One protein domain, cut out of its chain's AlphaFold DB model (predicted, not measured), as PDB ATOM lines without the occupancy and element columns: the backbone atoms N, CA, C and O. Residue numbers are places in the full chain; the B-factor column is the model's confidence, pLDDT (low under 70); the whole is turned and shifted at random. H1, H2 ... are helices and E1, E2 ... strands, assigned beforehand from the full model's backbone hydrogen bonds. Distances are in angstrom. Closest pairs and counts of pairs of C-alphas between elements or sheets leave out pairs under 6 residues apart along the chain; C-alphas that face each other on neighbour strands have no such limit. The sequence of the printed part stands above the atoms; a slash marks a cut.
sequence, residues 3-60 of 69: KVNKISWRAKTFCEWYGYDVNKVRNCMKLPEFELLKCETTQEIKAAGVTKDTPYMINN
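Overview. This is residues 3 to 60 of the 69 residues of an uncharacterized protein of Bacteroides nordii CL02T12C05 (UniProt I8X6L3). What does the model look like? A short two-strand ribbon, E1 beside E2, forms the middle, with three short helices round it: H1 passes over one side of the ribbon, while H2 and H3 lie near its opposite ends. H1 and H2 make a corner, and H3 is apart from both. What is it made of, and how large is it? The printed part has 58 residues with three named helices and two named strands, in the order H1, H2, E1, H3, E2; the sheet's order is E1 - E2, antiparallel, and the class is mixed, helices and strands. It is compact, with a radius of gyration of the C-alphas of 10.7 A and spans of 29 by 22 by 16 A.

Along the chain. Where are the strands? E1 is residues 35 to 38, 9.7 A from first to last C-alpha, and begins with C-alpha 35 at (129.782, 171.454, 114.723). E2 is residues 56 to 59, 9.9 A long, and ends with C-alpha 59 at (128.323, 170.738, 110.015). Where are the helices? H1, the longest, is residues 9 to 17, 12.5 A, and begins with C-alpha 9 at (142.176, 160.183, 117.940). H2 is residues 22 to 28, 9.8 A, and H3 is residues 42 to 48, 10.0 A.

Arrangement. How do the strands pair? E1 and E2 are antiparallel neighbours, with 154 degrees between their directions. N 37 and O 57 are 2.8 A apart and N 35 and O 59 are 3.0 A apart, both within hydrogen-bond range. How near do the helices come to the strands? The closest C-alphas of H1 and E2 are those of Ala 11 and Tyr 56, 6.6 A apart, and those of H3 and E2 are Ala 48 and Met 57, 6.5 A apart. The closest C-alphas of H2 and E1 are those of Cys 28 and Glu 35, 8.0 A apart; H1 and E1 are apart, and so are H2 and E2. How do the helices stand to each other? H1 and H2 only just touch, with 3 pairs of C-alphas within 8 A, and touch only at the corner by their link. Their closest C-alphas are those of Cys 15 and Val 22, 6.1 A apart, and their lines are about perpendicular at 81 degrees. In H1, H2 and H3 every O i to N i+4 pair is within hydrogen-bond range.

Size, cuts and confidence. How far does it reach? The two C-alphas farthest apart are those of Asn 23 and Gln 43, 29.0 A. Is there a cut or a long link? The printed part has no cut; the links H1 to H2 and E1 to H3 are tight, and H2 to E1 and H3 to E2 are short. Where is confidence low? The mean pLDDT of the printed part is 90.8, and no printed residue is under 70.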
ATOM      1  N   LYS A   3     126.886 165.982 118.979       90.00
ATOM      2  CA  LYS A   3     127.979 166.963 119.000       90.00
ATOM      3  C   LYS A   3     129.130 166.452 119.860       90.00
ATOM      4  O   LYS A   3     128.931 166.034 121.004       90.00
ATOM      5  N   VAL A   4     130.338 166.478 119.310       90.00
ATOM      6  CA  VAL A   4     131.557 166.193 120.063       90.00
ATOM      7  C   VAL A   4     132.224 167.499 120.466       90.00
ATOM      8  O   VAL A   4     132.472 168.362 119.640       90.00
ATOM      9  N   ASN A   5     132.557 167.622 121.750       85.75
ATOM     10  CA  ASN A   5     133.235 168.810 122.288       85.75
ATOM     11  C   ASN A   5     134.768 168.695 122.230       85.75
ATOM     12  O   ASN A   5     135.479 169.645 122.536       85.75
ATOM     13  N   LYS A   6     135.291 167.515 121.874       87.31
ATOM     14  CA  LYS A   6     136.728 167.249 121.779       87.31
ATOM     15  C   LYS A   6     137.058 166.418 120.549       87.31
ATOM     16  O   LYS A   6     136.360 165.450 120.240       87.31
ATOM     17  N   ILE A   7     138.174 166.747 119.908       89.56
ATOM     18  CA  ILE A   7     138.742 165.933 118.834       89.56
ATOM     19  C   ILE A   7     139.435 164.732 119.479       89.56
ATOM     20  O   ILE A   7     140.451 164.861 120.155       89.56
ATOM     21  N   SER A   8     138.842 163.553 119.308       89.50
ATOM     22  CA  SER A   8     139.455 162.280 119.704       89.50
ATOM     23  C   SER A   8     140.435 161.804 118.628       89.50
ATOM     24  O   SER A   8     140.354 162.266 117.494       89.50
ATOM     25  N   TRP A   9     141.289 160.820 118.932       89.56
ATOM     26  CA  TRP A   9     142.176 160.183 117.940       89.56
ATOM     27  C   TRP A   9     141.440 159.825 116.635       89.56
ATOM     28  O   TRP A   9     141.859 160.239 115.564       89.56
ATOM     29  N   ARG A  10     140.271 159.175 116.723       89.88
ATOM     30  CA  ARG A  10     139.476 158.812 115.535       89.88
ATOM     31  C   ARG A  10     138.933 160.020 114.761       89.88
ATOM     32  O   ARG A  10     138.814 159.961 113.544       89.88
ATOM     33  N   ALA A  11     138.593 161.106 115.456       91.06
ATOM     34  CA  ALA A  11     138.148 162.345 114.814       91.06
ATOM     35  C   ALA A  11     139.313 163.048 114.106       91.06
ATOM     36  O   ALA A  11     139.132 163.626 113.039       91.06
ATOM     37  N   LYS A  12     140.521 162.952 114.676       92.00
ATOM     38  CA  LYS A  12     141.752 163.398 114.027       92.00
ATOM     39  C   LYS A  12     141.994 162.605 112.741       92.00
ATOM     40  O   LYS A  12     142.133 163.220 111.696       92.00
ATOM     41  N   THR A  13     141.931 161.272 112.797       91.75
ATOM     42  CA  THR A  13     142.064 160.406 111.612       91.75
ATOM     43  C   THR A  13     141.043 160.757 110.530       91.75
ATOM     44  O   THR A  13     141.407 160.860 109.365       91.75
ATOM     45  N   PHE A  14     139.784 161.007 110.909       92.75
ATOM     46  CA  PHE A  14     138.762 161.504 109.987       92.75
ATOM     47  C   PHE A  14     139.186 162.814 109.310       92.75
ATOM     48  O   PHE A  14     139.147 162.902 108.087       92.75
ATOM     49  N   CYS A  15     139.636 163.808 110.083       91.44
ATOM     50  CA  CYS A  15     140.106 165.073 109.517       91.44
ATOM     51  C   CYS A  15     141.261 164.849 108.533       91.44
ATOM     52  O   CYS A  15     141.258 165.411 107.447       91.44
ATOM     53  N   GLU A  16     142.213 163.980 108.873       90.69
ATOM     54  CA  GLU A  16     143.357 163.690 108.011       90.69
ATOM     55  C   GLU A  16     142.965 162.992 106.704       90.69
ATOM     56  O   GLU A  16     143.495 163.354 105.659       90.69
ATOM     57  N   TRP A  17     142.023 162.045 106.739       89.81
ATOM     58  CA  TRP A  17     141.535 161.347 105.543       89.81
ATOM     59  C   TRP A  17     140.741 162.244 104.598       89.81
ATOM     60  O   TRP A  17     140.804 162.057 103.388       89.81
ATOM     61  N   TYR A  18     140.013 163.216 105.143       88.44
ATOM     62  CA  TYR A  18     139.206 164.156 104.365       88.44
ATOM     63  C   TYR A  18     139.958 165.453 104.017       88.44
ATOM     64  O   TYR A  18     139.365 166.373 103.464       88.44
ATOM     65  N   GLY A  19     141.259 165.543 104.322       91.19
ATOM     66  CA  GLY A  19     142.087 166.705 103.978       91.19
ATOM     67  C   GLY A  19     141.848 167.949 104.842       91.19
ATOM     68  O   GLY A  19     142.263 169.048 104.472       91.19
ATOM     69  N   TYR A  20     141.212 167.797 106.003       93.44
ATOM     70  CA  TYR A  20     140.957 168.886 106.942       93.44
ATOM     71  C   TYR A  20     142.140 169.124 107.886       93.44
ATOM     72  O   TYR A  20     142.770 168.191 108.401       93.44
ATOM     73  N   ASP A  21     142.426 170.395 108.156       94.19
ATOM     74  CA  ASP A  21     143.377 170.823 109.166       94.19
ATOM     75  C   ASP A  21     142.739 170.721 110.554       94.19
ATOM     76  O   ASP A  21     141.763 171.393 110.894       94.19
ATOM     77  N   VAL A  22     143.318 169.861 111.387       92.50
ATOM     78  CA  VAL A  22     142.804 169.553 112.725       92.50
ATOM     79  C   VAL A  22     142.791 170.797 113.623       92.50
ATOM     80  O   VAL A  22     141.905 170.928 114.470       92.50
ATOM     81  N   ASN A  23     143.744 171.718 113.455       92.06
ATOM     82  CA  ASN A  23     143.809 172.950 114.235       92.06
ATOM     83  C   ASN A  23     142.743 173.951 113.775       92.06
ATOM     84  O   ASN A  23     142.075 174.536 114.632       92.06
ATOM     85  N   LYS A  24     142.526 174.101 112.460       93.81
ATOM     86  CA  LYS A  24     141.432 174.922 111.910       93.81
ATOM     87  C   LYS A  24     140.075 174.390 112.368       93.81
ATOM     88  O   LYS A  24     139.289 175.154 112.925       93.81
ATOM     89  N   VAL A  25     139.840 173.077 112.271       93.19
ATOM     90  CA  VAL A  25     138.617 172.427 112.784       93.19
ATOM     91  C   VAL A  25     138.445 172.694 114.279       93.19
ATOM     92  O   VAL A  25     137.373 173.106 114.714       93.19
ATOM     93  N   ARG A  26     139.502 172.530 115.085       91.88
ATOM     94  CA  ARG A  26     139.450 172.781 116.534       91.88
ATOM     95  C   ARG A  26     139.109 174.231 116.872       91.88
ATOM     96  O   ARG A  26     138.417 174.473 117.858       91.88
ATOM     97  N   ASN A  27     139.619 175.186 116.100       92.19
ATOM     98  CA  ASN A  27     139.282 176.593 116.274       92.19
ATOM     99  C   ASN A  27     137.834 176.872 115.863       92.19
ATOM    100  O   ASN A  27     137.131 177.537 116.619       92.19
ATOM    101  N   CYS A  28     137.368 176.296 114.752       92.94
ATOM    102  CA  CYS A  28     135.985 176.439 114.301       92.94
ATOM    103  C   CYS A  28     134.988 175.823 115.286       92.94
ATOM    104  O   CYS A  28     133.940 176.402 115.508       92.94
ATOM    105  N   MET A  29     135.326 174.734 115.986       90.50
ATOM    106  CA  MET A  29     134.466 174.148 117.033       90.50
ATOM    107  C   MET A  29     134.121 175.099 118.196       90.50
ATOM    108  O   MET A  29     133.251 174.773 119.001       90.50
ATOM    109  N   LYS A  30     134.809 176.243 118.326       89.69
ATOM    110  CA  LYS A  30     134.465 177.300 119.294       89.69
ATOM    111  C   LYS A  30     133.319 178.193 118.806       89.69
ATOM    112  O   LYS A  30     132.753 178.924 119.614       89.69
ATOM    113  N   LEU A  31     133.018 178.164 117.511       90.38
ATOM    114  CA  LEU A  31     131.966 178.951 116.883       90.38
ATOM    115  C   LEU A  31     130.616 178.235 117.054       90.38
ATOM    116  O   LEU A  31     130.557 177.010 116.918       90.38
ATOM    117  N   PRO A  32     129.530 178.966 117.355       88.25
ATOM    118  CA  PRO A  32     128.203 178.372 117.498       88.25
ATOM    119  C   PRO A  32     127.714 177.687 116.215       88.25
ATOM    120  O   PRO A  32     127.064 176.644 116.292       88.25
ATOM    121  N   GLU A  33     128.053 178.244 115.054       91.31
ATOM    122  CA  GLU A  33     127.605 177.784 113.739       91.31
ATOM    123  C   GLU A  33     128.398 176.592 113.184       91.31
ATOM    124  O   GLU A  33     128.052 176.093 112.118       91.31
ATOM    125  N   PHE A  34     129.448 176.122 113.869       93.69
ATOM    126  CA  PHE A  34     130.267 174.998 113.412       93.69
ATOM    127  C   PHE A  34     130.215 173.832 114.394       93.69
ATOM    128  O   PHE A  34     130.491 173.966 115.590       93.69
ATOM    129  N   GLU A  35     129.922 172.637 113.883       93.31
ATOM    130  CA  GLU A  35     129.782 171.454 114.723       93.31
ATOM    131  C   GLU A  35     130.471 170.241 114.121       93.31
ATOM    132  O   GLU A  35     130.246 169.863 112.976       93.31
ATOM    133  N   LEU A  36     131.271 169.567 114.943       93.12
ATOM    134  CA  LEU A  36     131.710 168.213 114.654       93.12
ATOM    135  C   LEU A  36     130.707 167.251 115.299       93.12
ATOM    136  O   LEU A  36     130.498 167.265 116.516       93.12
ATOM    137  N   LEU A  37     130.078 166.425 114.477       93.38
ATOM    138  CA  LEU A  37     129.041 165.480 114.860       93.38
ATOM    139  C   LEU A  37     129.589 164.059 114.760       93.38
ATOM    140  O   LEU A  37     130.252 163.700 113.792       93.38
ATOM    141  N   LYS A  38     129.296 163.225 115.752       93.81
ATOM    142  CA  LYS A  38     129.527 161.785 115.704       93.81
ATOM    143  C   LYS A  38     128.226 161.087 115.311       93.81
ATOM    144  O   LYS A  38     127.196 161.277 115.964       93.81
ATOM    145  N   CYS A  39     128.291 160.278 114.264       92.56
ATOM    146  CA  CYS A  39     127.227 159.367 113.867       92.56
ATOM    147  C   CYS A  39     127.251 158.151 114.806       92.56
ATOM    148  O   CYS A  39     128.302 157.539 115.008       92.56
ATOM    149  N   GLU A  40     126.115 157.810 115.411       90.44
ATOM    150  CA  GLU A  40     126.023 156.717 116.391       90.44
ATOM    151  C   GLU A  40     125.309 155.494 115.805       90.44
ATOM    152  O   GLU A  40     125.583 154.360 116.196       90.44
ATOM    153  N   THR A  41     124.449 155.708 114.813       91.44
ATOM    154  CA  THR A  41     123.657 154.673 114.153       91.44
ATOM    155  C   THR A  41     124.137 154.397 112.730       91.44
ATOM    156  O   THR A  41     124.736 155.234 112.054       91.44
ATOM    157  N   THR A  42     123.819 153.202 112.225       89.38
ATOM    158  CA  THR A  42     124.172 152.810 110.849       89.38
ATOM    159  C   THR A  42     123.459 153.674 109.801       89.38
ATOM    160  O   THR A  42     124.014 153.907 108.729       89.38
ATOM    161  N   GLN A  43     122.251 154.166 110.097       90.75
ATOM    162  CA  GLN A  43     121.514 155.059 109.197       90.75
ATOM    163  C   GLN A  43     122.220 156.410 109.047       90.75
ATOM    164  O   GLN A  43     122.388 156.875 107.925       90.75
ATOM    165  N   GLU A  44     122.703 156.994 110.144       90.88
ATOM    166  CA  GLU A  44     123.453 158.259 110.116       90.88
ATOM    167  C   GLU A  44     124.777 158.122 109.373       90.88
ATOM    168  O   GLU A  44     125.114 158.974 108.561       90.88
ATOM    169  N   ILE A  45     125.501 157.023 109.611       90.44
ATOM    170  CA  ILE A  45     126.765 156.726 108.925       90.44
ATOM    171  C   ILE A  45     126.543 156.646 107.408       90.44
ATOM    172  O   ILE A  45     127.296 157.248 106.646       90.44
ATOM    173  N   LYS A  46     125.483 155.949 106.970       90.56
ATOM    174  CA  LYS A  46     125.111 155.871 105.549       90.56
ATOM    175  C   LYS A  46     124.701 157.230 104.983       90.56
ATOM    176  O   LYS A  46     125.129 157.562 103.885       90.56
ATOM    177  N   ALA A  47     123.896 158.001 105.713       89.69
ATOM    178  CA  ALA A  47     123.429 159.313 105.272       89.69
ATOM    179  C   ALA A  47     124.573 160.333 105.149       89.69
ATOM    180  O   ALA A  47     124.584 161.131 104.219       89.69
ATOM    181  N   ALA A  48     125.550 160.279 106.055       86.69
ATOM    182  CA  ALA A  48     126.722 161.148 106.037       86.69
ATOM    183  C   ALA A  48     127.822 160.678 105.064       86.69
ATOM    184  O   ALA A  48     128.787 161.404 104.852       86.69
ATOM    185  N   GLY A  49     127.708 159.475 104.484       87.62
ATOM    186  CA  GLY A  49     128.716 158.925 103.570       87.62
ATOM    187  C   GLY A  49     130.035 158.542 104.251       87.62
ATOM    188  O   GLY A  49     131.079 158.503 103.606       87.62
ATOM    189  N   VAL A  50     130.005 158.271 105.556       88.38
ATOM    190  CA  VAL A  50     131.199 158.009 106.375       88.38
ATOM    191  C   VAL A  50     131.312 156.526 106.725       88.38
ATOM    192  O   VAL A  50     130.422 155.727 106.434       88.38
ATOM    193  N   THR A  51     132.418 156.124 107.349       88.19
ATOM    194  CA  THR A  51     132.635 154.723 107.746       88.19
ATOM    195  C   THR A  51     132.378 154.514 109.236       88.19
ATOM    196  O   THR A  51     132.356 155.460 110.020       88.19
ATOM    197  N   LYS A  52     132.217 153.252 109.658       85.38
ATOM    198  CA  LYS A  52     132.102 152.905 111.088       85.38
ATOM    199  C   LYS A  52     133.378 153.207 111.886       85.38
ATOM    200  O   LYS A  52     133.285 153.413 113.095       85.38
ATOM    201  N   ASP A  53     134.536 153.246 111.229       86.81
ATOM    202  CA  ASP A  53     135.826 153.568 111.851       86.81
ATOM    203  C   ASP A  53     135.981 155.071 112.108       86.81
ATOM    204  O   ASP A  53     136.413 155.504 113.183       86.81
ATOM    205  N   THR A  54     135.519 155.874 111.149       88.69
ATOM    206  CA  THR A  54     135.513 157.337 111.198       88.69
ATOM    207  C   THR A  54     134.089 157.896 111.081       88.69
ATOM    208  O   THR A  54     133.790 158.606 110.122       88.69
ATOM    209  N   PRO A  55     133.188 157.624 112.050       92.75
ATOM    210  CA  PRO A  55     131.779 157.996 111.960       92.75
ATOM    211  C   PRO A  55     131.579 159.463 112.369       92.75
ATOM    212  O   PRO A  55     130.865 159.756 113.327       92.75
ATOM    213  N   TYR A  56     132.265 160.387 111.702       93.25
ATOM    214  CA  TYR A  56     132.235 161.815 112.004       93.25
ATOM    215  C   TYR A  56     131.734 162.608 110.810       93.25
ATOM    216  O   TYR A  56     132.056 162.288 109.678       93.25
ATOM    217  N   MET A  57     130.982 163.665 111.074       93.12
ATOM    218  CA  MET A  57     130.466 164.590 110.077       93.12
ATOM    219  C   MET A  57     130.746 166.012 110.550       93.12
ATOM    220  O   MET A  57     130.643 166.304 111.742       93.12
ATOM    221  N   ILE A  58     131.099 166.893 109.622       92.25
ATOM    222  CA  ILE A  58     131.252 168.320 109.896       92.25
ATOM    223  C   ILE A  58     129.990 169.032 109.420       92.25
ATOM    224  O   ILE A  58     129.610 168.919 108.258       92.25
ATOM    225  N   ASN A  59     129.358 169.768 110.325       92.44
ATOM    226  CA  ASN A  59     128.323 170.738 110.015       92.44
ATOM    227  C   ASN A  59     128.985 172.120 109.919       92.44
ATOM    228  O   ASN A  59     129.379 172.690 110.937       92.44
ATOM    229  N   ASN A  60     129.160 172.614 108.692       92.75
ATOM    230  CA  ASN A  60     129.818 173.887 108.384       92.75
ATOM    231  C   ASN A  60     128.954 174.724 107.415       92.75
ATOM    232  O   ASN A  60     129.331 174.895 106.255       92.75
TER     233      ASN A  60